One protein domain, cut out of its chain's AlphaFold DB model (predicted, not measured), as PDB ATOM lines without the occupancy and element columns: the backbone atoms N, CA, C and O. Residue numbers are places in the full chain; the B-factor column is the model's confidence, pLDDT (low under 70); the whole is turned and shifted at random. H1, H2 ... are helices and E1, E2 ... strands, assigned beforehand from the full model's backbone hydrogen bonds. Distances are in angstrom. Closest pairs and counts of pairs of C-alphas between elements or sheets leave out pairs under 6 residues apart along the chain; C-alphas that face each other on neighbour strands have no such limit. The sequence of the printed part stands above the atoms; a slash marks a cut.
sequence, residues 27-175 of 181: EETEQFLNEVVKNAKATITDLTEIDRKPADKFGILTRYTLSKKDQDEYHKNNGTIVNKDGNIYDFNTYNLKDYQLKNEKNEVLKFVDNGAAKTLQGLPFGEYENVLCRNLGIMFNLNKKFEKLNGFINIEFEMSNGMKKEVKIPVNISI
ATOM      1  N   GLU A  27     -24.729  33.859   5.217       96.00
ATOM      2  CA  GLU A  27     -25.617  34.820   5.881       96.00
ATOM      3  C   GLU A  27     -26.577  35.489   4.887       96.00
ATOM      4  O   GLU A  27     -27.787  35.523   5.120       96.00
ATOM      5  N   GLU A  28     -26.065  35.959   3.743       94.75
ATOM      6  CA  GLU A  28     -26.893  36.504   2.654       94.75
ATOM      7  C   GLU A  28     -27.853  35.445   2.106       94.75
ATOM      8  O   GLU A  28     -29.026  35.721   1.852       94.75
ATOM      9  N   THR A  29     -27.362  34.213   1.967       96.50
ATOM     10  CA  THR A  29     -28.145  33.064   1.504       96.50
ATOM     11  C   THR A  29     -29.292  32.751   2.453       96.50
ATOM     12  O   THR A  29     -30.439  32.569   2.033       96.50
ATOM     13  N   GLU A  30     -28.996  32.699   3.749       97.62
ATOM     14  CA  GLU A  30     -29.985  32.416   4.771       97.62
ATOM     15  C   GLU A  30     -31.025  33.534   4.859       97.62
ATOM     16  O   GLU A  30     -32.223  33.246   4.944       97.62
ATOM     17  N   GLN A  31     -30.596  34.799   4.811       96.88
ATOM     18  CA  GLN A  31     -31.504  35.942   4.783       96.88
ATOM     19  C   GLN A  31     -32.436  35.877   3.568       96.88
ATOM     20  O   GLN A  31     -33.650  36.005   3.731       96.88
ATOM     21  N   PHE A  32     -31.895  35.613   2.377       96.94
ATOM     22  CA  PHE A  32     -32.686  35.467   1.159       96.94
ATOM     23  C   PHE A  32     -33.738  34.362   1.294       96.94
ATOM     24  O   PHE A  32     -34.925  34.608   1.081       96.94
ATOM     25  N   LEU A  33     -33.330  33.159   1.710       98.00
ATOM     26  CA  LEU A  33     -34.256  32.042   1.895       98.00
ATOM     27  C   LEU A  33     -35.318  32.351   2.953       98.00
ATOM     28  O   LEU A  33     -36.477  31.998   2.757       98.00
ATOM     29  N   ASN A  34     -34.947  33.017   4.052       98.25
ATOM     30  CA  ASN A  34     -35.882  33.454   5.091       98.25
ATOM     31  C   ASN A  34     -36.967  34.378   4.540       98.25
ATOM     32  O   ASN A  34     -38.144  34.194   4.851       98.25
ATOM     33  N   GLU A  35     -36.594  35.362   3.728       97.38
ATOM     34  CA  GLU A  35     -37.560  36.281   3.132       97.38
ATOM     35  C   GLU A  35     -38.426  35.581   2.082       97.38
ATOM     36  O   GLU A  35     -39.650  35.741   2.100       97.38
ATOM     37  N   VAL A  36     -37.827  34.734   1.240       97.56
ATOM     38  CA  VAL A  36     -38.548  33.936   0.241       97.56
ATOM     39  C   VAL A  36     -39.627  33.075   0.894       97.56
ATOM     40  O   VAL A  36     -40.770  33.083   0.435       97.56
ATOM     41  N   VAL A  37     -39.318  32.356   1.976       97.88
ATOM     42  CA  VAL A  37     -40.326  31.515   2.642       97.88
ATOM     43  C   VAL A  37     -41.346  32.333   3.424       97.88
ATOM     44  O   VAL A  37     -42.533  32.022   3.372       97.88
ATOM     45  N   LYS A  38     -40.915  33.397   4.112       97.12
ATOM     46  CA  LYS A  38     -41.800  34.259   4.910       97.12
ATOM     47  C   LYS A  38     -42.868  34.929   4.048       97.12
ATOM     48  O   LYS A  38     -44.000  35.085   4.499       97.12
ATOM     49  N   ASN A  39     -42.506  35.338   2.836       96.56
ATOM     50  CA  ASN A  39     -43.375  36.121   1.963       96.56
ATOM     51  C   ASN A  39     -44.116  35.290   0.904       96.56
ATOM     52  O   ASN A  39     -44.884  35.858   0.125       96.56
ATOM     53  N   ALA A  40     -43.898  33.972   0.850       97.50
ATOM     54  CA  ALA A  40     -44.526  33.109  -0.140       97.50
ATOM     55  C   ALA A  40     -46.047  33.024   0.059       97.50
ATOM     56  O   ALA A  40     -46.539  32.589   1.101       97.50
ATOM     57  N   LYS A  41     -46.804  33.398  -0.975       97.38
ATOM     58  CA  LYS A  41     -48.272  33.376  -0.986       97.38
ATOM     59  C   LYS A  41     -48.812  32.877  -2.316       97.38
ATOM     60  O   LYS A  41     -48.279  33.207  -3.373       97.38
ATOM     61  N   ALA A  42     -49.896  32.111  -2.266       98.00
ATOM     62  CA  ALA A  42     -50.636  31.752  -3.466       98.00
ATOM     63  C   ALA A  42     -51.418  32.959  -3.995       98.00
ATOM     64  O   ALA A  42     -51.980  33.733  -3.223       98.00
ATOM     65  N   THR A  43     -51.459  33.110  -5.313       97.62
ATOM     66  CA  THR A  43     -52.174  34.195  -5.983       97.62
ATOM     67  C   THR A  43     -52.717  33.739  -7.332       97.62
ATOM     68  O   THR A  43     -52.220  32.778  -7.926       97.62
ATOM     69  N   ILE A  44     -53.762  34.407  -7.814       97.62
ATOM     70  CA  ILE A  44     -54.215  34.255  -9.195       97.62
ATOM     71  C   ILE A  44     -53.238  34.947 -10.160       97.62
ATOM     72  O   ILE A  44     -52.276  35.580  -9.744       97.62
ATOM     73  N   THR A  45     -53.461  34.798 -11.462       95.25
ATOM     74  CA  THR A  45     -52.667  35.504 -12.480       95.25
ATOM     75  C   THR A  45     -53.340  36.813 -12.883       95.25
ATOM     76  O   THR A  45     -54.560  36.925 -12.755       95.25
ATOM     77  N   ASP A  46     -52.588  37.745 -13.474       92.88
ATOM     78  CA  ASP A  46     -53.146  38.989 -14.030       92.88
ATOM     79  C   ASP A  46     -54.261  38.704 -15.049       92.88
ATOM     80  O   ASP A  46     -55.299  39.360 -15.067       92.88
ATOM     81  N   LEU A  47     -54.084  37.658 -15.869       93.69
ATOM     82  CA  LEU A  47     -55.106  37.209 -16.819       93.69
ATOM     83  C   LEU A  47     -56.389  36.782 -16.102       93.69
ATOM     84  O   LEU A  47     -57.486  37.101 -16.550       93.69
ATOM     85  N   THR A  48     -56.262  36.078 -14.977       95.38
ATOM     86  CA  THR A  48     -57.409  35.660 -14.166       95.38
ATOM     87  C   THR A  48     -58.124  36.863 -13.553       95.38
ATOM     88  O   THR A  48     -59.353  36.888 -13.561       95.38
ATOM     89  N   GLU A  49     -57.381  37.856 -13.054       95.62
ATOM     90  CA  GLU A  49     -57.948  39.089 -12.490       95.62
ATOM     91  C   GLU A  49     -58.742  39.885 -13.539       95.62
ATOM     92  O   GLU A  49     -59.846  40.366 -13.257       95.62
ATOM     93  N   ILE A  50     -58.199  39.989 -14.757       95.88
ATOM     94  CA  ILE A  50     -58.819  40.701 -15.881       95.88
ATOM     95  C   ILE A  50     -60.058  39.953 -16.383       95.88
ATOM     96  O   ILE A  50     -61.135  40.541 -16.501       95.88
ATOM     97  N   ASP A  51     -59.922  38.659 -16.678       96.44
ATOM     98  CA  ASP A  51     -60.967  37.896 -17.361       96.44
ATOM     99  C   ASP A  51     -62.096  37.455 -16.429       96.44
ATOM    100  O   ASP A  51     -63.226  37.273 -16.892       96.44
ATOM    101  N   ARG A  52     -61.794  37.227 -15.142       95.75
ATOM    102  CA  ARG A  52     -62.718  36.699 -14.120       95.75
ATOM    103  C   ARG A  52     -63.479  35.457 -14.581       95.75
ATOM    104  O   ARG A  52     -64.684  35.313 -14.372       95.75
ATOM    105  N   LYS A  53     -62.765  34.552 -15.247       97.50
ATOM    106  CA  LYS A  53     -63.280  33.264 -15.729       97.50
ATOM    107  C   LYS A  53     -62.591  32.116 -14.997       97.50
ATOM    108  O   LYS A  53     -61.464  32.297 -14.537       97.50
ATOM    109  N   PRO A  54     -63.217  30.922 -14.943       97.88
ATOM    110  CA  PRO A  54     -62.573  29.739 -14.389       97.88
ATOM    111  C   PRO A  54     -61.193  29.509 -15.017       97.88
ATOM    112  O   PRO A  54     -61.072  29.388 -16.244       97.88
ATOM    113  N   ALA A  55     -60.173  29.437 -14.167       97.56
ATOM    114  CA  ALA A  55     -58.768  29.376 -14.550       97.56
ATOM    115  C   ALA A  55     -58.168  28.013 -14.208       97.56
ATOM    116  O   ALA A  55     -58.624  27.334 -13.300       97.56
ATOM    117  N   ASP A  56     -57.138  27.602 -14.932       97.50
ATOM    118  CA  ASP A  56     -56.324  26.412 -14.660       97.50
ATOM    119  C   ASP A  56     -54.870  26.783 -14.328       97.50
ATOM    120  O   ASP A  56     -54.001  25.916 -14.256       97.50
ATOM    121  N   LYS A  57     -54.611  28.075 -14.096       96.94
ATOM    122  CA  LYS A  57     -53.302  28.620 -13.739       96.94
ATOM    123  C   LYS A  57     -53.395  29.500 -12.510       96.94
ATOM    124  O   LYS A  57     -54.368  30.232 -12.328       96.94
ATOM    125  N   PHE A  58     -52.360  29.435 -11.693       97.06
ATOM    126  CA  PHE A  58     -52.162  30.291 -10.533       97.06
ATOM    127  C   PHE A  58     -50.666  30.362 -10.225       97.06
ATOM    128  O   PHE A  58     -49.880  29.569 -10.753       97.06
ATOM    129  N   GLY A  59     -50.270  31.304  -9.378       95.81
ATOM    130  CA  GLY A  59     -48.880  31.498  -9.004       95.81
ATOM    131  C   GLY A  59     -48.629  31.388  -7.509       95.81
ATOM    132  O   GLY A  59     -49.539  31.495  -6.686       95.81
ATOM    133  N   ILE A  60     -47.357  31.213  -7.169       96.94
ATOM    134  CA  ILE A  60     -46.808  31.590  -5.872       96.94
ATOM    135  C   ILE A  60     -46.009  32.870  -6.082       96.94
ATOM    136  O   ILE A  60     -45.080  32.882  -6.887       96.94
ATOM    137  N   LEU A  61     -46.372  33.925  -5.361       96.38
ATOM    138  CA  LEU A  61     -45.636  35.182  -5.303       96.38
ATOM    139  C   LEU A  61     -44.841  35.218  -4.000       96.38
ATOM    140  O   LEU A  61     -45.363  34.878  -2.941       96.38
ATOM    141  N   THR A  62     -43.592  35.648  -4.067       96.62
ATOM    142  CA  THR A  62     -42.749  35.937  -2.908       96.62
ATOM    143  C   THR A  62     -41.878  37.158  -3.196       96.62
ATOM    144  O   THR A  62     -41.982  37.767  -4.261       96.62
ATOM    145  N   ARG A  63     -41.061  37.576  -2.234       95.56
ATOM    146  CA  ARG A  63     -40.182  38.739  -2.354       95.56
ATOM    147  C   ARG A  63     -39.012  38.649  -1.387       95.56
ATOM    148  O   ARG A  63     -39.130  38.031  -0.327       95.56
ATOM    149  N   TYR A  64     -37.936  39.334  -1.746       95.56
ATOM    150  CA  TYR A  64     -36.809  39.605  -0.862       95.56
ATOM    151  C   TYR A  64     -36.419  41.084  -0.944       95.56
ATOM    152  O   TYR A  64     -36.661  41.763  -1.951       95.56
ATOM    153  N   THR A  65     -35.853  41.589   0.140       94.38
ATOM    154  CA  THR A  65     -35.354  42.952   0.273       94.38
ATOM    155  C   THR A  65     -34.096  43.113  -0.565       94.38
ATOM    156  O   THR A  65     -33.170  42.308  -0.484       94.38
ATOM    157  N   LEU A  66     -34.034  44.173  -1.369       92.06
ATOM    158  CA  LEU A  66     -32.831  44.453  -2.143       92.06
ATOM    159  C   LEU A  66     -31.669  44.871  -1.242       92.06
ATOM    160  O   LEU A  66     -31.865  45.532  -0.219       92.06
ATOM    161  N   SER A  67     -30.444  44.542  -1.655       88.94
ATOM    162  CA  SER A  67     -29.244  45.004  -0.960       88.94
ATOM    163  C   SER A  67     -29.185  46.535  -0.951       88.94
ATOM    164  O   SER A  67     -29.705  47.195  -1.854       88.94
ATOM    165  N   LYS A  68     -28.504  47.132   0.037       89.44
ATOM    166  CA  LYS A  68     -28.359  48.597   0.101       89.44
ATOM    167  C   LYS A  68     -27.762  49.174  -1.188       89.44
ATOM    168  O   LYS A  68     -28.203  50.214  -1.664       89.44
ATOM    169  N   LYS A  69     -26.810  48.449  -1.781       89.25
ATOM    170  CA  LYS A  69     -26.184  48.793  -3.059       89.25
ATOM    171  C   LYS A  69     -27.200  48.851  -4.203       89.25
ATOM    172  O   LYS A  69     -27.161  49.795  -4.988       89.25
ATOM    173  N   ASP A  70     -28.097  47.874  -4.290       90.19
ATOM    174  CA  ASP A  70     -29.111  47.826  -5.351       90.19
ATOM    175  C   ASP A  70     -30.200  48.883  -5.139       90.19
ATOM    176  O   ASP A  70     -30.663  49.489  -6.101       90.19
ATOM    177  N   GLN A  71     -30.562  49.172  -3.884       91.50
ATOM    178  CA  GLN A  71     -31.458  50.287  -3.557       91.50
ATOM    179  C   GLN A  71     -30.850  51.631  -3.982       91.50
ATOM    180  O   GLN A  71     -31.515  52.451  -4.613       91.50
ATOM    181  N   ASP A  72     -29.568  51.852  -3.686       92.00
ATOM    182  CA  ASP A  72     -28.873  53.080  -4.076       92.00
ATOM    183  C   ASP A  72     -28.764  53.204  -5.608       92.00
ATOM    184  O   ASP A  72     -28.941  54.299  -6.151       92.00
ATOM    185  N   GLU A  73     -28.532  52.095  -6.322       92.75
ATOM    186  CA  GLU A  73     -28.573  52.050  -7.791       92.75
ATOM    187  C   GLU A  73     -29.962  52.428  -8.324       92.75
ATOM    188  O   GLU A  73     -30.063  53.308  -9.181       92.75
ATOM    189  N   TYR A  74     -31.024  51.835  -7.770       92.12
ATOM    190  CA  TYR A  74     -32.409  52.119  -8.146       92.12
ATOM    191  C   TYR A  74     -32.743  53.607  -8.023       92.12
ATOM    192  O   TYR A  74     -33.256  54.212  -8.969       92.12
ATOM    193  N   HIS A  75     -32.413  54.223  -6.885       90.50
ATOM    194  CA  HIS A  75     -32.680  55.643  -6.654       90.50
ATOM    195  C   HIS A  75     -31.829  56.549  -7.547       90.50
ATOM    196  O   HIS A  75     -32.332  57.544  -8.067       90.50
ATOM    197  N   LYS A  76     -30.556  56.205  -7.773       94.31
ATOM    198  CA  LYS A  76     -29.662  56.973  -8.652       94.31
ATOM    199  C   LYS A  76     -30.103  56.929 -10.116       94.31
ATOM    200  O   LYS A  76     -29.912  57.906 -10.838       94.31
ATOM    201  N   ASN A  77     -30.687  55.815 -10.546       92.50
ATOM    202  CA  ASN A  77     -31.072  55.567 -11.932       92.50
ATOM    203  C   ASN A  77     -32.584  55.742 -12.175       92.50
ATOM    204  O   ASN A  77     -33.129  55.143 -13.104       92.50
ATOM    205  N   ASN A  78     -33.273  56.548 -11.355       89.06
ATOM    206  CA  ASN A  78     -34.698  56.872 -11.499       89.06
ATOM    207  C   ASN A  78     -35.613  55.639 -11.632       89.06
ATOM    208  O   ASN A  78     -36.487  55.587 -12.496       89.06
ATOM    209  N   GLY A  79     -35.407  54.645 -10.773       86.44
ATOM    210  CA  GLY A  79     -36.268  53.471 -10.674       86.44
ATOM    211  C   GLY A  79     -35.831  52.277 -11.520       86.44
ATOM    212  O   GLY A  79     -36.640  51.400 -11.821       86.44
ATOM    213  N   THR A  80     -34.558  52.226 -11.918       87.81
ATOM    214  CA  THR A  80     -34.009  51.116 -12.706       87.81
ATOM    215  C   THR A  80     -32.768  50.526 -12.049       87.81
ATOM    216  O   THR A  80     -31.922  51.239 -11.520       87.81
ATOM    217  N   ILE A  81     -32.651  49.202 -12.094       86.38
ATOM    218  CA  ILE A  81     -31.429  48.474 -11.742       86.38
ATOM    219  C   ILE A  81     -31.007  47.722 -12.996       86.38
ATOM    220  O   ILE A  81     -31.841  47.094 -13.656       86.38
ATOM    221  N   VAL A  82     -29.728  47.803 -13.349       84.00
ATOM    222  CA  VAL A  82     -29.175  47.058 -14.477       84.00
ATOM    223  C   VAL A  82     -29.300  45.574 -14.165       84.00
ATOM    224  O   VAL A  82     -28.745  45.100 -13.174       84.00
ATOM    225  N   ASN A  83     -30.018  44.842 -15.019       74.88
ATOM    226  CA  ASN A  83     -30.094  43.396 -14.900       74.88
ATOM    227  C   ASN A  83     -28.697  42.811 -15.129       74.88
ATOM    228  O   ASN A  83     -28.090  43.032 -16.178       74.88
ATOM    229  N   LYS A  84     -28.181  42.117 -14.122       76.75
ATOM    230  CA  LYS A  84     -26.886  41.445 -14.153       76.75
ATOM    231  C   LYS A  84     -27.166  39.964 -14.006       76.75
ATOM    232  O   LYS A  84     -27.973  39.596 -13.158       76.75
ATOM    233  N   ASP A  85     -26.495  39.141 -14.796       76.62
ATOM    234  CA  ASP A  85     -26.492  37.707 -14.538       76.62
ATOM    235  C   ASP A  85     -25.859  37.453 -13.158       76.62
ATOM    236  O   ASP A  85     -24.864  38.092 -12.797       76.62
ATOM    237  N   GLY A  86     -26.441  36.538 -12.383       83.06
ATOM    238  CA  GLY A  86     -25.923  36.160 -11.068       83.06
ATOM    239  C   GLY A  86     -26.513  36.955  -9.905       83.06
ATOM    240  O   GLY A  86     -25.844  37.140  -8.886       83.06
ATOM    241  N   ASN A  87     -27.763  37.409 -10.008       88.25
ATOM    242  CA  ASN A  87     -28.526  37.809  -8.827       88.25
ATOM    243  C   ASN A  87     -28.741  36.595  -7.918       88.25
ATOM    244  O   ASN A  87     -28.770  35.459  -8.380       88.25
ATOM    245  N   ILE A  88     -28.955  36.820  -6.625       91.69
ATOM    246  CA  ILE A  88     -29.084  35.720  -5.658       91.69
ATOM    247  C   ILE A  88     -30.201  34.733  -6.026       91.69
ATOM    248  O   ILE A  88     -30.027  33.527  -5.882       91.69
ATOM    249  N   TYR A  89     -31.307  35.221  -6.594       92.25
ATOM    250  CA  TYR A  89     -32.417  34.370  -7.019       92.25
ATOM    251  C   TYR A  89     -32.107  33.528  -8.271       92.25
ATOM    252  O   TYR A  89     -32.796  32.534  -8.491       92.25
ATOM    253  N   ASP A  90     -31.077  33.872  -9.057       91.25
ATOM    254  CA  ASP A  90     -30.639  33.077 -10.217       91.25
ATOM    255  C   ASP A  90     -30.001  31.745  -9.771       91.25
ATOM    256  O   ASP A  90     -30.014  30.765 -10.512       91.25
ATOM    257  N   PHE A  91     -29.512  31.681  -8.526       92.94
ATOM    258  CA  PHE A  91     -28.934  30.484  -7.901       92.94
ATOM    259  C   PHE A  91     -29.952  29.666  -7.095       92.94
ATOM    260  O   PHE A  91     -29.572  28.770  -6.337       92.94
ATOM    261  N   ASN A  92     -31.243  29.997  -7.200       94.69
ATOM    262  CA  ASN A  92     -32.300  29.304  -6.483       94.69
ATOM    263  C   ASN A  92     -33.059  28.331  -7.386       94.69
ATOM    264  O   ASN A  92     -33.528  28.676  -8.473       94.69
ATOM    265  N   THR A  93     -33.283  27.134  -6.859       95.75
ATOM    266  CA  THR A  93     -34.251  26.182  -7.396       95.75
ATOM    267  C   THR A  93     -35.338  25.889  -6.372       95.75
ATOM    268  O   THR A  93     -35.176  26.130  -5.173       95.75
ATOM    269  N   TYR A  94     -36.464  25.354  -6.838       95.56
ATOM    270  CA  TYR A  94     -37.525  24.889  -5.955       95.56
ATOM    271  C   TYR A  94     -37.948  23.455  -6.268       95.56
ATOM    272  O   TYR A  94     -37.996  23.010  -7.416       95.56
ATOM    273  N   ASN A  95     -38.334  22.736  -5.222       94.81
ATOM    274  CA  ASN A  95     -38.873  21.393  -5.294       94.81
ATOM    275  C   ASN A  95     -40.244  21.355  -4.627       94.81
ATOM    276  O   ASN A  95     -40.403  21.677  -3.452       94.81
ATOM    277  N   LEU A  96     -41.244  20.924  -5.388       94.25
ATOM    278  CA  LEU A  96     -42.561  20.620  -4.851       94.25
ATOM    279  C   LEU A  96     -42.488  19.300  -4.067       94.25
ATOM    280  O   LEU A  96     -42.204  18.259  -4.661       94.25
ATOM    281  N   LYS A  97     -42.744  19.342  -2.756       95.56
ATOM    282  CA  LYS A  97     -42.639  18.173  -1.865       95.56
ATOM    283  C   LYS A  97     -43.966  17.428  -1.776       95.56
ATOM    284  O   LYS A  97     -44.020  16.227  -2.026       95.56
ATOM    285  N   ASP A  98     -45.040  18.149  -1.475       96.56
ATOM    286  CA  ASP A  98     -46.409  17.642  -1.487       96.56
ATOM    287  C   ASP A  98     -47.411  18.783  -1.751       96.56
ATOM    288  O   ASP A  98     -47.053  19.964  -1.821       96.56
ATOM    289  N   TYR A  99     -48.677  18.423  -1.950       98.19
ATOM    290  CA  TYR A  99     -49.767  19.384  -2.072       98.19
ATOM    291  C   TYR A  99     -51.125  18.705  -1.898       98.19
ATOM    292  O   TYR A  99     -51.293  17.503  -2.120       98.19
ATOM    293  N   GLN A 100     -52.130  19.515  -1.585       98.50
ATOM    294  CA  GLN A 100     -53.531  19.141  -1.693       98.50
ATOM    295  C   GLN A 100     -54.299  20.346  -2.210       98.50
ATOM    296  O   GLN A 100     -54.335  21.371  -1.542       98.50
ATOM    297  N   LEU A 101     -54.927  20.219  -3.379       98.69
ATOM    298  CA  LEU A 101     -55.661  21.311  -4.015       98.69
ATOM    299  C   LEU A 101     -57.057  20.846  -4.414       98.69
ATOM    300  O   LEU A 101     -57.210  19.779  -5.015       98.69
ATOM    301  N   LYS A 102     -58.070  21.647  -4.079       98.75
ATOM    302  CA  LYS A 102     -59.470  21.402  -4.428       98.75
ATOM    303  C   LYS A 102     -60.144  22.642  -4.995       98.75
ATOM    304  O   LYS A 102     -59.881  23.745  -4.522       98.75
ATOM    305  N   ASN A 103     -61.031  22.446  -5.967       98.56
ATOM    306  CA  ASN A 103     -61.848  23.527  -6.515       98.56
ATOM    307  C   ASN A 103     -63.175  23.704  -5.754       98.56
ATOM    308  O   ASN A 103     -63.463  22.985  -4.793       98.56
ATOM    309  N   GLU A 104     -64.018  24.630  -6.212       98.50
ATOM    310  CA  GLU A 104     -65.351  24.905  -5.661       98.50
ATOM    311  C   GLU A 104     -66.303  23.695  -5.680       98.50
ATOM    312  O   GLU A 104     -67.252  23.645  -4.901       98.50
ATOM    313  N   LYS A 105     -66.027  22.695  -6.525       98.31
ATOM    314  CA  LYS A 105     -66.789  21.441  -6.635       98.31
ATOM    315  C   LYS A 105     -66.201  20.305  -5.792       98.31
ATOM    316  O   LYS A 105     -66.646  19.168  -5.914       98.31
ATOM    317  N   ASN A 106     -65.215  20.592  -4.935       98.31
ATOM    318  CA  ASN A 106     -64.450  19.615  -4.148       98.31
ATOM    319  C   ASN A 106     -63.675  18.584  -4.984       98.31
ATOM    320  O   ASN A 106     -63.241  17.555  -4.457       98.31
ATOM    321  N   GLU A 107     -63.467  18.843  -6.273       98.44
ATOM    322  CA  GLU A 107     -62.626  17.991  -7.104       98.44
ATOM    323  C   GLU A 107     -61.170  18.174  -6.690       98.44
ATOM    324  O   GLU A 107     -60.768  19.290  -6.391       98.44
ATOM    325  N   VAL A 108     -60.374  17.103  -6.681       98.44
ATOM    326  CA  VAL A 108     -58.926  17.195  -6.439       98.44
ATOM    327  C   VAL A 108     -58.213  17.558  -7.741       98.44
ATOM    328  O   VAL A 108     -58.417  16.899  -8.767       98.44
ATOM    329  N   LEU A 109     -57.371  18.589  -7.689       98.38
ATOM    330  CA  LEU A 109     -56.605  19.103  -8.823       98.38
ATOM    331  C   LEU A 109     -55.159  18.628  -8.711       98.38
ATOM    332  O   LEU A 109     -54.627  18.479  -7.613       98.38
ATOM    333  N   LYS A 110     -54.537  18.367  -9.859       97.62
ATOM    334  CA  LYS A 110     -53.147  17.923  -9.981       97.62
ATOM    335  C   LYS A 110     -52.372  18.898 -10.849       97.62
ATOM    336  O   LYS A 110     -52.930  19.433 -11.807       97.62
ATOM    337  N   PHE A 111     -51.092  19.071 -10.539       96.06
ATOM    338  CA  PHE A 111     -50.195  19.829 -11.401       96.06
ATOM    339  C   PHE A 111     -50.008  19.140 -12.751       96.06
ATOM    340  O   PHE A 111     -49.928  17.912 -12.832       96.06
ATOM    341  N   VAL A 112     -49.927  19.952 -13.799       95.12
ATOM    342  CA  VAL A 112     -49.541  19.530 -15.144       95.12
ATOM    343  C   VAL A 112     -48.138  20.056 -15.392       95.12
ATOM    344  O   VAL A 112     -47.922  21.268 -15.367       95.12
ATOM    345  N   ASP A 113     -47.198  19.141 -15.618       85.56
ATOM    346  CA  ASP A 113     -45.844  19.510 -16.013       85.56
ATOM    347  C   ASP A 113     -45.881  20.195 -17.384       85.56
ATOM    348  O   ASP A 113     -46.479  19.694 -18.339       85.56
ATOM    349  N   ASN A 114     -45.274  21.370 -17.456       74.12
ATOM    350  CA  ASN A 114     -45.155  22.175 -18.664       74.12
ATOM    351  C   ASN A 114     -43.693  22.317 -19.122       74.12
ATOM    352  O   ASN A 114     -43.427  23.103 -20.029       74.12
ATOM    353  N   GLY A 115     -42.757  21.588 -18.503       73.25
ATOM    354  CA  GLY A 115     -41.329  21.660 -18.803       73.25
ATOM    355  C   GLY A 115     -40.662  22.968 -18.372       73.25
ATOM    356  O   GLY A 115     -39.549  23.245 -18.815       73.25
ATOM    357  N   ALA A 116     -41.322  23.794 -17.549       75.56
ATOM    358  CA  ALA A 116     -40.726  25.025 -17.045       75.56
ATOM    359  C   ALA A 116     -39.542  24.731 -16.114       75.56
ATOM    360  O   ALA A 116     -39.558  23.779 -15.327       75.56
ATOM    361  N   ALA A 117     -38.519  25.586 -16.186       79.94
ATOM    362  CA  ALA A 117     -37.394  25.534 -15.268       79.94
ATOM    363  C   ALA A 117     -37.886  25.720 -13.824       79.94
ATOM    364  O   ALA A 117     -38.708  26.594 -13.540       79.94
ATOM    365  N   LYS A 118     -37.372  24.895 -12.908       89.25
ATOM    366  CA  LYS A 118     -37.728  24.926 -11.484       89.25
ATOM    367  C   LYS A 118     -36.963  26.018 -10.736       89.25
ATOM    368  O   LYS A 118     -36.261  25.738  -9.770       89.25
ATOM    369  N   THR A 119     -37.075  27.248 -11.212       91.56
ATOM    370  CA  THR A 119     -36.362  28.432 -10.714       91.56
ATOM    371  C   THR A 119     -37.351  29.541 -10.388       91.56
ATOM    372  O   THR A 119     -38.419  29.629 -11.002       91.56
ATOM    373  N   LEU A 120     -36.991  30.416  -9.451       92.62
ATOM    374  CA  LEU A 120     -37.763  31.627  -9.184       92.62
ATOM    375  C   LEU A 120     -37.634  32.612 -10.350       92.62
ATOM    376  O   LEU A 120     -36.536  32.934 -10.791       92.62
ATOM    377  N   GLN A 121     -38.765  33.113 -10.841       90.94
ATOM    378  CA  GLN A 121     -38.780  34.119 -11.899       90.94
ATOM    379  C   GLN A 121     -38.733  35.518 -11.295       90.94
ATOM    380  O   GLN A 121     -39.534  35.841 -10.419       90.94
ATOM    381  N   GLY A 122     -37.824  36.359 -11.788       90.50
ATOM    382  CA  GLY A 122     -37.794  37.778 -11.446       90.50
ATOM    383  C   GLY A 122     -39.038  38.507 -11.952       90.50
ATOM    384  O   GLY A 122     -39.304  38.509 -13.150       90.50
ATOM    385  N   LEU A 123     -39.772  39.149 -11.045       90.44
ATOM    386  CA  LEU A 123     -40.929  39.997 -11.339       90.44
ATOM    387  C   LEU A 123     -40.587  41.479 -11.081       90.44
ATOM    388  O   LEU A 123     -39.514  41.767 -10.534       90.44
ATOM    389  N   PRO A 124     -41.454  42.433 -11.478       89.38
ATOM    390  CA  PRO A 124     -41.221  43.853 -11.230       89.38
ATOM    391  C   PRO A 124     -40.916  44.165  -9.761       89.38
ATOM    392  O   PRO A 124     -41.429  43.515  -8.847       89.38
ATOM    393  N   PHE A 125     -40.073  45.172  -9.534       91.44
ATOM    394  CA  PHE A 125     -39.801  45.674  -8.188       91.44
ATOM    395  C   PHE A 125     -41.069  46.253  -7.557       91.44
ATOM    396  O   PHE A 125     -41.946  46.752  -8.261       91.44
ATOM    397  N   GLY A 126     -41.133  46.216  -6.231       88.06
ATOM    398  CA  GLY A 126     -42.218  46.811  -5.459       88.06
ATOM    399  C   GLY A 126     -41.703  47.341  -4.131       88.06
ATOM    400  O   GLY A 126     -40.644  46.930  -3.659       88.06
ATOM    401  N   GLU A 127     -42.450  48.257  -3.529       87.19
ATOM    402  CA  GLU A 127     -42.170  48.735  -2.180       87.19
ATOM    403  C   GLU A 127     -43.075  48.016  -1.186       87.19
ATOM    404  O   GLU A 127     -44.294  47.959  -1.348       87.19
ATOM    405  N   TYR A 128     -42.479  47.469  -0.133       84.50
ATOM    406  CA  TYR A 128     -43.206  46.837   0.955       84.50
ATOM    407  C   TYR A 128     -42.687  47.366   2.285       84.50
ATOM    408  O   TYR A 128     -41.486  47.364   2.525       84.50
ATOM    409  N   GLU A 129     -43.590  47.862   3.136       85.06
ATOM    410  CA  GLU A 129     -43.224  48.504   4.411       85.06
ATOM    411  C   GLU A 129     -42.175  49.632   4.244       85.06
ATOM    412  O   GLU A 129     -41.340  49.863   5.115       85.06
ATOM    413  N   ASN A 130     -42.248  50.373   3.126       84.94
ATOM    414  CA  ASN A 130     -41.293  51.416   2.707       84.94
ATOM    415  C   ASN A 130     -39.875  50.906   2.389       84.94
ATOM    416  O   ASN A 130     -38.914  51.676   2.424       84.94
ATOM    417  N   VAL A 131     -39.732  49.617   2.080       89.19
ATOM    418  CA  VAL A 131     -38.475  49.005   1.650       89.19
ATOM    419  C   VAL A 131     -38.630  48.487   0.226       89.19
ATOM    420  O   VAL A 131     -39.608  47.816  -0.103       89.19
ATOM    421  N   LEU A 132     -37.656  48.799  -0.630       92.75
ATOM    422  CA  LEU A 132     -37.635  48.322  -2.006       92.75
ATOM    423  C   LEU A 132     -37.280  46.829  -2.050       92.75
ATOM    424  O   LEU A 132     -36.219  46.396  -1.586       92.75
ATOM    425  N   CYS A 133     -38.161  46.048  -2.661       94.12
ATOM    426  CA  CYS A 133     -38.056  44.605  -2.777       94.12
ATOM    427  C   CYS A 133     -38.026  44.166  -4.242       94.12
ATOM    428  O   CYS A 133     -38.595  44.801  -5.137       94.12
ATOM    429  N   ARG A 134     -37.424  43.002  -4.481       94.12
ATOM    430  CA  ARG A 134     -37.584  42.250  -5.725       94.12
ATOM    431  C   ARG A 134     -38.677  41.209  -5.529       94.12
ATOM    432  O   ARG A 134     -38.533  40.309  -4.702       94.12
ATOM    433  N   ASN A 135     -39.754  41.325  -6.304       94.81
ATOM    434  CA  ASN A 135     -40.771  40.285  -6.368       94.81
ATOM    435  C   ASN A 135     -40.247  39.088  -7.171       94.81
ATOM    436  O   ASN A 135     -39.520  39.246  -8.156       94.81
ATOM    437  N   LEU A 136     -40.637  37.892  -6.743       95.81
ATOM    438  CA  LEU A 136     -40.274  36.618  -7.349       95.81
ATOM    439  C   LEU A 136     -41.515  35.739  -7.496       95.81
ATOM    440  O   LEU A 136     -42.388  35.750  -6.629       95.81
ATOM    441  N   GLY A 137     -41.591  34.964  -8.576       94.75
ATOM    442  CA  GLY A 137     -42.774  34.170  -8.898       94.75
ATOM    443  C   GLY A 137     -42.484  32.735  -9.321       94.75
ATOM    444  O   GLY A 137     -41.459  32.443  -9.936       94.75
ATOM    445  N   ILE A 138     -43.445  31.855  -9.044       94.75
ATOM    446  CA  ILE A 138     -43.570  30.516  -9.632       94.75
ATOM    447  C   ILE A 138     -44.959  30.414 -10.250       94.75
ATOM    448  O   ILE A 138     -45.941  30.737  -9.587       94.75
ATOM    449  N   MET A 139     -45.058  29.935 -11.488       94.38
ATOM    450  CA  MET A 139     -46.339  29.696 -12.155       94.38
ATOM    451  C   MET A 139     -46.651  28.201 -12.190       94.38
ATOM    452  O   MET A 139     -45.807  27.398 -12.592       94.38
ATOM    453  N   PHE A 140     -47.880  27.831 -11.842       95.38
ATOM    454  CA  PHE A 140     -48.357  26.454 -11.879       95.38
ATOM    455  C   PHE A 140     -49.554  26.294 -12.816       95.38
ATOM    456  O   PHE A 140     -50.469  27.116 -12.829       95.38
ATOM    457  N   ASN A 141     -49.567  25.176 -13.547       96.50
ATOM    458  CA  ASN A 141     -50.702  24.726 -14.349       96.50
ATOM    459  C   ASN A 141     -51.399  23.551 -13.652       96.50
ATOM    460  O   ASN A 141     -50.739  22.664 -13.103       96.50
ATOM    461  N   LEU A 142     -52.725  23.508 -13.727       97.75
ATOM    462  CA  LEU A 142     -53.568  22.458 -13.166       97.75
ATOM    463  C   LEU A 142     -54.294  21.688 -14.270       97.75
ATOM    464  O   LEU A 142     -54.570  22.196 -15.351       97.75
ATOM    465  N   ASN A 143     -54.639  20.436 -13.984       98.06
ATOM    466  CA  ASN A 143     -55.349  19.564 -14.923       98.06
ATOM    467  C   ASN A 143     -56.843  19.897 -15.083       98.06
ATOM    468  O   ASN A 143     -57.517  19.314 -15.932       98.06
ATOM    469  N   LYS A 144     -57.381  20.769 -14.226       98.19
ATOM    470  CA  LYS A 144     -58.777  21.209 -14.218       98.19
ATOM    471  C   LYS A 144     -58.845  22.689 -13.868       98.19
ATOM    472  O   LYS A 144     -57.920  23.240 -13.276       98.19
ATOM    473  N   LYS A 145     -59.981  23.296 -14.200       98.31
ATOM    474  CA  LYS A 145     -60.271  24.691 -13.879       98.31
ATOM    475  C   LYS A 145     -60.814  24.858 -12.456       98.31
ATOM    476  O   LYS A 145     -61.393  23.926 -11.890       98.31
ATOM    477  N   PHE A 146     -60.663  26.063 -11.927       98.56
ATOM    478  CA  PHE A 146     -61.205  26.519 -10.656       98.56
ATOM    479  C   PHE A 146     -61.788  27.932 -10.790       98.56
ATOM    480  O   PHE A 146     -61.254  28.774 -11.514       98.56
ATOM    481  N   GLU A 147     -62.866  28.203 -10.061       98.44
ATOM    482  CA  GLU A 147     -63.272  29.566  -9.682       98.44
ATOM    483  C   GLU A 147     -62.747  29.918  -8.289       98.44
ATOM    484  O   GLU A 147     -62.420  31.070  -8.004       98.44
ATOM    485  N   LYS A 148     -62.642  28.906  -7.422       98.50
ATOM    486  CA  LYS A 148     -61.993  28.977  -6.112       98.50
ATOM    487  C   LYS A 148     -61.046  27.803  -5.967       98.50
ATOM    488  O   LYS A 148     -61.442  26.681  -6.257       98.50
ATOM    489  N   LEU A 149     -59.843  28.042  -5.470       98.75
ATOM    490  CA  LEU A 149     -58.845  27.014  -5.204       98.75
ATOM    491  C   LEU A 149     -58.492  27.030  -3.720       98.75
ATOM    492  O   LEU A 149     -58.108  28.065  -3.181       98.75
ATOM    493  N   ASN A 150     -58.623  25.876  -3.068       98.69
ATOM    494  CA  ASN A 150     -58.375  25.709  -1.640       98.69
ATOM    495  C   ASN A 150     -57.397  24.567  -1.367       98.69
ATOM    496  O   ASN A 150     -57.423  23.544  -2.056       98.69
ATOM    497  N   GLY A 151     -56.609  24.703  -0.303       98.50
ATOM    498  CA  GLY A 151     -55.747  23.656   0.228       98.50
ATOM    499  C   GLY A 151     -54.360  24.168   0.601       98.50
ATOM    500  O   GLY A 151     -54.243  25.172   1.300       98.50
ATOM    501  N   PHE A 152     -53.309  23.458   0.198       98.69
ATOM    502  CA  PHE A 152     -51.928  23.827   0.510       98.69
ATOM    503  C   PHE A 152     -50.924  23.253  -0.492       98.69
ATOM    504  O   PHE A 152     -51.224  22.305  -1.225       98.69
ATOM    505  N   ILE A 153     -49.715  23.807  -0.461       98.19
ATOM    506  CA  ILE A 153     -48.551  23.358  -1.227       98.19
ATOM    507  C   ILE A 153     -47.329  23.417  -0.306       98.19
ATOM    508  O   ILE A 153     -47.094  24.467   0.291       98.19
ATOM    509  N   ASN A 154     -46.547  22.339  -0.205       98.19
ATOM    510  CA  ASN A 154     -45.235  22.386   0.445       98.19
ATOM    511  C   ASN A 154     -44.140  22.508  -0.616       98.19
ATOM    512  O   ASN A 154     -44.028  21.675  -1.524       98.19
ATOM    513  N   ILE A 155     -43.327  23.553  -0.491       97.44
ATOM    514  CA  ILE A 155     -42.224  23.855  -1.403       97.44
ATOM    515  C   ILE A 155     -40.930  23.924  -0.601       97.44
ATOM    516  O   ILE A 155     -40.863  24.604   0.420       97.44
ATOM    517  N   GLU A 156     -39.901  23.240  -1.088       98.06
ATOM    518  CA  GLU A 156     -38.520  23.364  -0.633       98.06
ATOM    519  C   GLU A 156     -37.762  24.256  -1.615       98.06
ATOM    520  O   GLU A 156     -37.673  23.940  -2.799       98.06
ATOM    521  N   PHE A 157     -37.230  25.368  -1.127       97.69
ATOM    522  CA  PHE A 157     -36.317  26.231  -1.862       97.69
ATOM    523  C   PHE A 157     -34.886  25.809  -1.556       97.69
ATOM    524  O   PHE A 157     -34.535  25.652  -0.387       97.69
ATOM    525  N   GLU A 158     -34.068  25.640  -2.591       97.00
ATOM    526  CA  GLU A 158     -32.682  25.183  -2.501       97.00
ATOM    527  C   GLU A 158     -31.756  26.132  -3.260       97.00
ATOM    528  O   GLU A 158     -32.023  26.507  -4.401       97.00
ATOM    529  N   MET A 159     -30.667  26.520  -2.609       96.25
ATOM    530  CA  MET A 159     -29.622  27.378  -3.165       96.25
ATOM    531  C   MET A 159     -28.471  26.531  -3.707       96.25
ATOM    532  O   MET A 159     -28.245  25.419  -3.230       96.25
ATOM    533  N   SER A 160     -27.696  27.060  -4.655       93.69
ATOM    534  CA  SER A 160     -26.556  26.341  -5.249       93.69
ATOM    535  C   SER A 160     -25.467  25.923  -4.245       93.69
ATOM    536  O   SER A 160     -24.726  24.982  -4.525       93.69
ATOM    537  N   ASN A 161     -25.376  26.558  -3.067       93.00
ATOM    538  CA  ASN A 161     -24.499  26.118  -1.967       93.00
ATOM    539  C   ASN A 161     -25.069  24.935  -1.148       93.00
ATOM    540  O   ASN A 161     -24.436  24.482  -0.196       93.00
ATOM    541  N   GLY A 162     -26.258  24.435  -1.495       94.94
ATOM    542  CA  GLY A 162     -26.946  23.326  -0.834       94.94
ATOM    543  C   GLY A 162     -27.828  23.726   0.352       94.94
ATOM    544  O   GLY A 162     -28.473  22.851   0.933       94.94
ATOM    545  N   MET A 163     -27.894  25.012   0.725       97.69
ATOM    546  CA  MET A 163     -28.800  25.481   1.779       97.69
ATOM    547  C   MET A 163     -30.260  25.368   1.323       97.69
ATOM    548  O   MET A 163     -30.594  25.724   0.192       97.69
ATOM    549  N   LYS A 164     -31.140  24.889   2.215       98.06
ATOM    550  CA  LYS A 164     -32.558  24.644   1.915       98.06
ATOM    551  C   LYS A 164     -33.481  25.255   2.960       98.06
ATOM    552  O   LYS A 164     -33.169  25.217   4.150       98.06
ATOM    553  N   LYS A 165     -34.651  25.738   2.533       98.25
ATOM    554  CA  LYS A 165     -35.787  26.039   3.422       98.25
ATOM    555  C   LYS A 165     -37.093  25.535   2.829       98.25
ATOM    556  O   LYS A 165     -37.376  25.748   1.655       98.25
ATOM    557  N   GLU A 166     -37.891  24.885   3.665       98.00
ATOM    558  CA  GLU A 166     -39.215  24.384   3.303       98.00
ATOM    559  C   GLU A 166     -40.305  25.284   3.885       98.00
ATOM    560  O   GLU A 166     -40.178  25.801   4.997       98.00
ATOM    561  N   VAL A 167     -41.392  25.463   3.137       98.31
ATOM    562  CA  VAL A 167     -42.573  26.195   3.589       98.31
ATOM    563  C   VAL A 167     -43.855  25.532   3.111       98.31
ATOM    564  O   VAL A 167     -43.973  25.109   1.959       98.31
ATOM    565  N   LYS A 168     -44.839  25.498   4.011       98.38
ATOM    566  CA  LYS A 168     -46.220  25.129   3.715       98.38
ATOM    567  C   LYS A 168     -47.030  26.378   3.411       98.38
ATOM    568  O   LYS A 168     -47.357  27.145   4.313       98.38
ATOM    569  N   ILE A 169     -47.382  26.560   2.147       98.56
ATOM    570  CA  ILE A 169     -48.130  27.718   1.672       98.56
ATOM    571  C   ILE A 169     -49.619  27.358   1.662       98.56
ATOM    572  O   ILE A 169     -50.015  26.439   0.932       98.56
ATOM    573  N   PRO A 170     -50.467  28.040   2.451       98.31
ATOM    574  CA  PRO A 170     -51.906  27.865   2.346       98.31
ATOM    575  C   PRO A 170     -52.396  28.413   1.004       98.31
ATOM    576  O   PRO A 170     -51.992  29.488   0.559       98.31
ATOM    577  N   VAL A 171     -53.299  27.676   0.369       98.62
ATOM    578  CA  VAL A 171     -53.980  28.098  -0.853       98.62
ATOM    579  C   VAL A 171     -55.435  28.352  -0.507       98.62
ATOM    580  O   VAL A 171     -56.141  27.451  -0.061       98.62
ATOM    581  N   ASN A 172     -55.869  29.587  -0.696       98.25
ATOM    582  CA  ASN A 172     -57.260  30.006  -0.621       98.25
ATOM    583  C   ASN A 172     -57.388  31.225  -1.529       98.25
ATOM    584  O   ASN A 172     -57.187  32.350  -1.080       98.25
ATOM    585  N   ILE A 173     -57.601  30.965  -2.815       98.44
ATOM    586  CA  ILE A 173     -57.672  32.001  -3.844       98.44
ATOM    587  C   ILE A 173     -58.953  31.859  -4.657       98.44
ATOM    588  O   ILE A 173     -59.490  30.758  -4.815       98.44
ATOM    589  N   SER A 174     -59.434  32.963  -5.206       98.25
ATOM    590  CA  SER A 174     -60.595  33.014  -6.083       98.25
ATOM    591  C   SER A 174     -60.349  33.886  -7.304       98.25
ATOM    592  O   SER A 174     -59.544  34.809  -7.275       98.25
ATOM    593  N   ILE A 175     -61.106  33.650  -8.374       97.81
ATOM    594  CA  ILE A 175     -61.083  34.488  -9.586       97.81
ATOM    595  C   ILE A 175     -61.545  35.940  -9.350       97.81
ATOM    596  O   ILE A 175     -61.491  36.751 -10.268       97.81
TER     597      ILE A 175
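What this domain is: This is residues 27 to 175 of the 181 residues of an uncharacterized protein of Pedobacter sp. AR-2-6 (UniProt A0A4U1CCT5). Two strongly twisted sheets, E1 E2 E5 E4 and E3 E6 E7, come together at one end, where E5 turns through Glu 147 into E6, and spread apart toward the other end, where the helix H1 packs between E2 on one side and E6 and E7 on the other. The short H4 is also at that wider end, near H1, while H3 lies farther out beyond it and H2 is at the opposite end by the first residues of E2. The printed part has 149 residues, with four named helices and seven named strands in the order H1 E1 H2 E2 H3 H4 E3 E4 E5 E6 E7, and both sheets are antiparallel. The class is mixed, helices and strands. The whole is compact, with a radius of gyration of the C-alphas of 16.3 A and spans of 50 by 35 by 28 A.

Where its parts are: The larger sheet runs E1 E2 E5 E4. E1 is residues 41 to 43; E2, residues 55 to 65, is 30.9 A long; E5, residues 131 to 146, is the longest strand at 34.3 A and bends by 117 degrees at residue 143; E4, residues 121 to 128, is 18.6 A long and bends by 67 degrees at residue 124. The other sheet runs E3 E6 E7. E3, residues 92 to 103, is 30.1 A long and bends by 68 degrees at residue 98; E6, residues 148 to 159, is 32.5 A long and bends by 66 degrees at residue 151; E7, residues 164 to 174, is 30.3 A long and ends at C-alpha 174 (-60.595, 33.014, -6.083). H1, residues 27 to 39, is 18.2 A long and begins at C-alpha 27 (-25.617, 34.820, 5.881). H2 is residues 46 to 51, H3 residues 68 to 76, beginning at C-alpha 68 (-28.359, 48.597, 0.101), and H4 residues 88 to 91.

How they stand to each other: In the larger sheet, E2 and E5 are antiparallel inner strands, with N 60 and O 138 at 2.8 A. E1 is an edge strand beside E2, with N 41 and O 61 at 2.9 A. E4 is the other edge strand and forms a hairpin with E5, with N 123 and O 135 at 2.9 A. In the other sheet, E6 is the inner strand; N 95 of E3 and O 156 of E6 are 2.8 A apart, and in the hairpin of E6 and E7, N 151 and O 171 are 2.8 A apart. Between the sheets, the closest C-alphas of E1 and E7 are those of Ala 42 and Val 171, 5.6 A apart. Those of E3 and E5 are Asn 103 and Phe 146, 5.1 A apart. H1 is on the sheet E3 E6 E7 at a height of 9.2 A, over E6 and E7, and runs along the strands, at 1 degree to E6 on the local plane; helix and sheet make two layers, the helix on one face. H1 is also on the larger sheet at a height of 6.0 A, with Asn 39 and Thr 62 as its closest C-alphas to E2, 4.9 A apart. H2 is on the opposite face of that sheet. H3 only grazes it with residues 68 to 75, and H4 with residues 88 to 90. H1 and H4 are close but not clearly touching, with the C-alphas of Thr 29 and Ile 88 at 7.7 A. In H1, H2 and H3 every O i to N i+4 pair is within hydrogen-bond range; H4 is too short for such a pair.

The domain as a whole: The two C-alphas farthest apart are those of Lys 76 and Lys 105, at 51.4 A. The printed part has no cut. The links from H3 to H4, 11 residues, and from E3 to E4, 17 residues, are long; in the second, residues 108 to 109 pair antiparallel with residues 101 to 102 of E3. The mean pLDDT of the printed part is 94.0, and no printed residue is under 70.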